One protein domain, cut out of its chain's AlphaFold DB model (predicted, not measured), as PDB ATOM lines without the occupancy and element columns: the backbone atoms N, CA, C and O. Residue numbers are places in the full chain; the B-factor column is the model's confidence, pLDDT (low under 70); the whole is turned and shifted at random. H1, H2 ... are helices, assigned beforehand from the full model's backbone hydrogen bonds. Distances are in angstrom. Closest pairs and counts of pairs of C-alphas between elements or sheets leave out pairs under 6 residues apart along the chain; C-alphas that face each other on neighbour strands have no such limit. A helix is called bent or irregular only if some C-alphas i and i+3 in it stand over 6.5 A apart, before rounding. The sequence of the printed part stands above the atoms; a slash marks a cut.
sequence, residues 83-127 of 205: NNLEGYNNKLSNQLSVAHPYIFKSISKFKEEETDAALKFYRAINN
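Overview. This is residues 83 to 127 of the 205 residues of the protein "Hypothetical protein" of Brachionus calyciflorus (UniProt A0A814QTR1). A long helix, H2, and a shorter one, H1, make an open V, a helical hairpin whose arms meet only near the loop that joins them and spread from there. The whole is flat, with C-alphas spanning 43 by 26 by 8 A, and H2 makes most of its length. The printed part has 45 residues with two named helices, H1 then H2, and no named strand; the class is all helix. It is loose, with a radius of gyration of the C-alphas of 13.1 A.

Along the chain. H2 is the longest helix, residues 103 to 125, 33.1 A from its first C-alpha at (8.903, 14.667, -31.503) to its last at (-12.074, -1.606, -51.268). H1, residues 83 to 96, is 19.6 A long and begins with C-alpha 83 at (-17.942, 9.480, -28.507). Neither helix is bent.

Arrangement. H2 and H1 only just touch, with 3 pairs of C-alphas within 8 A. The closest C-alphas are those of Ser 106 and Leu 96, 6.3 A apart. H2 touches H1 with residues 105 to 109 alone, and H1 touches H2 with residues 95 to 96 alone. They run opposite ways at a steep tilt of 37 degrees, only just past shallow, and form a helical hairpin. Their centres are 14.8 A apart. In both helices each O i to N i+4 pair is within hydrogen-bond range.

Size, cuts and confidence. The two C-alphas farthest apart, those of Ala 99 and Asn 127, are 42.7 A apart. Residues 114 to 127, of which 114 to 125 belong to H2, stand free, as do residues 83 to 91 of H1 and residues 98 to 104. The link from H1 to H2 is short, with 6 residues. The printed part has no cut. Its mean pLDDT is 86.9, and residue 101 alone is under 70.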
ATOM      1  N   ASN A  83     -18.707  10.441 -29.317       79.81
ATOM      2  CA  ASN A  83     -17.942   9.480 -28.507       79.81
ATOM      3  C   ASN A  83     -16.738   8.887 -29.257       79.81
ATOM      4  O   ASN A  83     -15.718   8.550 -28.658       79.81
ATOM      5  N   ASN A  84     -16.855   8.721 -30.575       79.19
ATOM      6  CA  ASN A  84     -15.761   8.263 -31.428       79.19
ATOM      7  C   ASN A  84     -14.606   9.279 -31.478       79.19
ATOM      8  O   ASN A  84     -13.449   8.878 -31.381       79.19
ATOM      9  N   LEU A  85     -14.920  10.571 -31.595       83.44
ATOM     10  CA  LEU A  85     -13.952  11.668 -31.599       83.44
ATOM     11  C   LEU A  85     -13.322  11.845 -30.217       83.44
ATOM     12  O   LEU A  85     -12.106  11.954 -30.112       83.44
ATOM     13  N   GLU A  86     -14.125  11.804 -29.152       85.75
ATOM     14  CA  GLU A  86     -13.630  11.859 -27.773       85.75
ATOM     15  C   GLU A  86     -12.715  10.674 -27.459       85.75
ATOM     16  O   GLU A  86     -11.629  10.847 -26.906       85.75
ATOM     17  N   GLY A  87     -13.112   9.467 -27.873       85.88
ATOM     18  CA  GLY A  87     -12.303   8.263 -27.732       85.88
ATOM     19  C   GLY A  87     -10.988   8.346 -28.505       85.88
ATOM     20  O   GLY A  87      -9.945   7.956 -27.975       85.88
ATOM     21  N   TYR A  88     -11.014   8.891 -29.725       87.31
ATOM     22  CA  TYR A  88      -9.808   9.141 -30.512       87.31
ATOM     23  C   TYR A  88      -8.889  10.159 -29.829       87.31
ATOM     24  O   TYR A  88      -7.730   9.846 -29.567       87.31
ATOM     25  N   ASN A  89      -9.412  11.327 -29.452       88.38
ATOM     26  CA  ASN A  89      -8.644  12.378 -28.785       88.38
ATOM     27  C   ASN A  89      -8.045  11.891 -27.462       88.38
ATOM     28  O   ASN A  89      -6.889  12.178 -27.160       88.38
ATOM     29  N   ASN A  90      -8.797  11.106 -26.688       90.38
ATOM     30  CA  ASN A  90      -8.302  10.507 -25.455       90.38
ATOM     31  C   ASN A  90      -7.192   9.479 -25.732       90.38
ATOM     32  O   ASN A  90      -6.155   9.498 -25.073       90.38
ATOM     33  N   LYS A  91      -7.358   8.600 -26.730       88.06
ATOM     34  CA  LYS A  91      -6.301   7.661 -27.149       88.06
ATOM     35  C   LYS A  91      -5.033   8.415 -27.560       88.06
ATOM     36  O   LYS A  91      -3.955   8.078 -27.074       88.06
ATOM     37  N   LEU A  92      -5.174   9.441 -28.394       86.88
ATOM     38  CA  LEU A  92      -4.069  10.262 -28.874       86.88
ATOM     39  C   LEU A  92      -3.362  10.970 -27.711       86.88
ATOM     40  O   LEU A  92      -2.139  10.903 -27.590       86.88
ATOM     41  N   SER A  93      -4.131  11.567 -26.797       87.44
ATOM     42  CA  SER A  93      -3.611  12.176 -25.571       87.44
ATOM     43  C   SER A  93      -2.848  11.163 -24.717       87.44
ATOM     44  O   SER A  93      -1.731  11.435 -24.298       87.44
ATOM     45  N   ASN A  94      -3.359   9.946 -24.523       86.94
ATOM     46  CA  ASN A  94      -2.650   8.909 -23.763       86.94
ATOM     47  C   ASN A  94      -1.354   8.438 -24.446       86.94
ATOM     48  O   ASN A  94      -0.399   8.050 -23.776       86.94
ATOM     49  N   GLN A  95      -1.296   8.457 -25.777       84.69
ATOM     50  CA  GLN A  95      -0.104   8.052 -26.526       84.69
ATOM     51  C   GLN A  95       0.981   9.139 -26.545       84.69
ATOM     52  O   GLN A  95       2.178   8.820 -26.494       84.69
ATOM     53  N   LEU A  96       0.570  10.408 -26.617       84.00
ATOM     54  CA  LEU A  96       1.457  11.559 -26.790       84.00
ATOM     55  C   LEU A  96       1.747  12.321 -25.492       84.00
ATOM     56  O   LEU A  96       2.802  12.950 -25.397       84.00
ATOM     57  N   SER A  97       0.873  12.250 -24.483       78.81
ATOM     58  CA  SER A  97       1.099  12.900 -23.192       78.81
ATOM     59  C   SER A  97       2.166  12.143 -22.401       78.81
ATOM     60  O   SER A  97       2.009  11.023 -21.921       78.81
ATOM     61  N   VAL A  98       3.329  12.769 -22.320       75.12
ATOM     62  CA  VAL A  98       4.455  12.389 -21.472       75.12
ATOM     63  C   VAL A  98       5.065  13.690 -20.978       75.12
ATOM     64  O   VAL A  98       5.032  14.684 -21.700       75.12
ATOM     65  N   ALA A  99       5.633  13.686 -19.769       77.75
ATOM     66  CA  ALA A  99       6.206  14.884 -19.145       77.75
ATOM     67  C   ALA A  99       7.197  15.632 -20.063       77.75
ATOM     68  O   ALA A  99       7.271  16.857 -20.021       77.75
ATOM     69  N   HIS A 100       7.893  14.896 -20.942       75.06
ATOM     70  CA  HIS A 100       8.730  15.440 -22.010       75.06
ATOM     71  C   HIS A 100       8.435  14.722 -23.341       75.06
ATOM     72  O   HIS A 100       8.947  13.622 -23.576       75.06
ATOM     73  N   PRO A 101       7.590  15.291 -24.217       68.00
ATOM     74  CA  PRO A 101       7.265  14.682 -25.499       68.00
ATOM     75  C   PRO A 101       8.442  14.816 -26.474       68.00
ATOM     76  O   PRO A 101       8.844  15.911 -26.859       68.00
ATOM     77  N   TYR A 102       8.999  13.681 -26.894       82.88
ATOM     78  CA  TYR A 102      10.002  13.620 -27.955       82.88
ATOM     79  C   TYR A 102       9.300  13.577 -29.314       82.88
ATOM     80  O   TYR A 102       8.510  12.666 -29.562       82.88
ATOM     81  N   ILE A 103       9.597  14.524 -30.209       87.00
ATOM     82  CA  ILE A 103       8.903  14.667 -31.503       87.00
ATOM     83  C   ILE A 103       8.894  13.375 -32.334       87.00
ATOM     84  O   ILE A 103       7.896  13.050 -32.971       87.00
ATOM     85  N   PHE A 104       9.959  12.573 -32.270       88.38
ATOM     86  CA  PHE A 104      10.018  11.315 -33.013       88.38
ATOM     87  C   PHE A 104       9.077  10.249 -32.447       88.38
ATOM     88  O   PHE A 104       8.620   9.400 -33.204       88.38
ATOM     89  N   LYS A 105       8.724  10.304 -31.154       84.38
ATOM     90  CA  LYS A 105       7.669   9.447 -30.592       84.38
ATOM     91  C   LYS A 105       6.330   9.762 -31.260       84.38
ATOM     92  O   LYS A 105       5.624   8.835 -31.645       84.38
ATOM     93  N   SER A 106       6.020  11.045 -31.451       86.75
ATOM     94  CA  SER A 106       4.816  11.479 -32.166       86.75
ATOM     95  C   SER A 106       4.832  11.015 -33.621       86.75
ATOM     96  O   SER A 106       3.854  10.436 -34.078       86.75
ATOM     97  N   ILE A 107       5.961  11.180 -34.320       90.50
ATOM     98  CA  ILE A 107       6.124  10.707 -35.705       90.50
ATOM     99  C   ILE A 107       5.879   9.196 -35.800       90.50
ATOM    100  O   ILE A 107       5.141   8.753 -36.675       90.50
ATOM    101  N   SER A 108       6.459   8.400 -34.897       89.56
ATOM    102  CA  SER A 108       6.238   6.951 -34.880       89.56
ATOM    103  C   SER A 108       4.767   6.598 -34.664       89.56
ATOM    104  O   SER A 108       4.251   5.723 -35.351       89.56
ATOM    105  N   LYS A 109       4.067   7.304 -33.766       89.56
ATOM    106  CA  LYS A 109       2.634   7.078 -33.534       89.56
ATOM    107  C   LYS A 109       1.762   7.465 -34.720       89.56
ATOM    108  O   LYS A 109       0.869   6.700 -35.059       89.56
ATOM    109  N   PHE A 110       2.058   8.563 -35.405       91.19
ATOM    110  CA  PHE A 110       1.318   8.919 -36.616       91.19
ATOM    111  C   PHE A 110       1.541   7.926 -37.760       91.19
ATOM    112  O   PHE A 110       0.590   7.615 -38.467       91.19
ATOM    113  N   LYS A 111       2.746   7.357 -37.896       93.94
ATOM    114  CA  LYS A 111       2.990   6.267 -38.855       93.94
ATOM    115  C   LYS A 111       2.185   5.009 -38.525       93.94
ATOM    116  O   LYS A 111       1.623   4.400 -39.426       93.94
ATOM    117  N   GLU A 112       2.096   4.628 -37.247       91.38
ATOM    118  CA  GLU A 112       1.223   3.521 -36.821       91.38
ATOM    119  C   GLU A 112      -0.247   3.802 -37.201       91.38
ATOM    120  O   GLU A 112      -0.903   2.953 -37.805       91.38
ATOM    121  N   GLU A 113      -0.758   5.010 -36.927       91.00
ATOM    122  CA  GLU A 113      -2.134   5.389 -37.287       91.00
ATOM    123  C   GLU A 113      -2.383   5.397 -38.801       91.00
ATOM    124  O   GLU A 113      -3.435   4.935 -39.246       91.00
ATOM    125  N   GLU A 114      -1.418   5.870 -39.591       94.25
ATOM    126  CA  GLU A 114      -1.465   5.832 -41.054       94.25
ATOM    127  C   GLU A 114      -1.575   4.390 -41.563       94.25
ATOM    128  O   GLU A 114      -2.445   4.091 -42.382       94.25
ATOM    129  N   THR A 115      -0.757   3.473 -41.035       94.00
ATOM    130  CA  THR A 115      -0.814   2.057 -41.428       94.00
ATOM    131  C   THR A 115      -2.151   1.405 -41.070       94.00
ATOM    132  O   THR A 115      -2.730   0.697 -41.895       94.00
ATOM    133  N   ASP A 116      -2.697   1.697 -39.884       89.44
ATOM    134  CA  ASP A 116      -4.015   1.216 -39.458       89.44
ATOM    135  C   ASP A 116      -5.142   1.766 -40.347       89.44
ATOM    136  O   ASP A 116      -6.109   1.059 -40.656       89.44
ATOM    137  N   ALA A 117      -5.053   3.040 -40.739       89.06
ATOM    138  CA  ALA A 117      -6.020   3.685 -41.621       89.06
ATOM    139  C   ALA A 117      -5.959   3.101 -43.038       89.06
ATOM    140  O   ALA A 117      -7.002   2.745 -43.592       89.06
ATOM    141  N   ALA A 118      -4.752   2.922 -43.581       93.31
ATOM    142  CA  ALA A 118      -4.528   2.299 -44.880       93.31
ATOM    143  C   ALA A 118      -5.081   0.867 -44.909       93.31
ATOM    144  O   ALA A 118      -5.829   0.511 -45.816       93.31
ATOM    145  N   LEU A 119      -4.811   0.061 -43.876       89.81
ATOM    146  CA  LEU A 119      -5.337  -1.302 -43.781       89.81
ATOM    147  C   LEU A 119      -6.874  -1.333 -43.802       89.81
ATOM    148  O   LEU A 119      -7.470  -2.164 -44.485       89.81
ATOM    149  N   LYS A 120      -7.536  -0.424 -43.073       87.69
ATOM    150  CA  LYS A 120      -9.006  -0.309 -43.093       87.69
ATOM    151  C   LYS A 120      -9.528   0.091 -44.469       87.69
ATOM    152  O   LYS A 120     -10.546  -0.443 -44.900       87.69
ATOM    153  N   PHE A 121      -8.843   1.014 -45.138       90.56
ATOM    154  CA  PHE A 121      -9.194   1.470 -46.477       90.56
ATOM    155  C   PHE A 121      -9.104   0.335 -47.504       90.56
ATOM    156  O   PHE A 121     -10.071   0.087 -48.220       90.56
ATOM    157  N   TYR A 122      -8.002  -0.421 -47.516       92.69
ATOM    158  CA  TYR A 122      -7.839  -1.562 -48.423       92.69
ATOM    159  C   TYR A 122      -8.879  -2.660 -48.181       92.69
ATOM    160  O   TYR A 122      -9.466  -3.161 -49.136       92.69
ATOM    161  N   ARG A 123      -9.187  -2.972 -46.915       89.12
ATOM    162  CA  ARG A 123     -10.273  -3.906 -46.571       89.12
ATOM    163  C   ARG A 123     -11.620  -3.464 -47.135       89.12
ATOM    164  O   ARG A 123     -12.357  -4.288 -47.665       89.12
ATOM    165  N   ALA A 124     -11.931  -2.171 -47.034       87.62
ATOM    166  CA  ALA A 124     -13.174  -1.617 -47.559       87.62
ATOM    167  C   ALA A 124     -13.249  -1.718 -49.093       87.62
ATOM    168  O   ALA A 124     -14.292  -2.094 -49.614       87.62
ATOM    169  N   ILE A 125     -12.147  -1.445 -49.804       93.06
ATOM    170  CA  ILE A 125     -12.074  -1.606 -51.268       93.06
ATOM    171  C   ILE A 125     -12.274  -3.067 -51.684       93.06
ATOM    172  O   ILE A 125     -12.963  -3.339 -52.663       93.06
ATOM    173  N   ASN A 126     -11.703  -4.006 -50.932       93.12
ATOM    174  CA  ASN A 126     -11.776  -5.434 -51.235       93.12
ATOM    175  C   ASN A 126     -13.098  -6.097 -50.801       93.12
ATOM    176  O   ASN A 126     -13.224  -7.315 -50.911       93.12
ATOM    177  N   ASN A 127     -14.072  -5.337 -50.282       88.12
ATOM    178  CA  ASN A 127     -15.291  -5.866 -49.652       88.12
ATOM    179  C   ASN A 127     -15.010  -6.901 -48.542       88.12
ATOM    180  O   ASN A 127     -15.830  -7.778 -48.257       88.12
TER     181      ASN A 127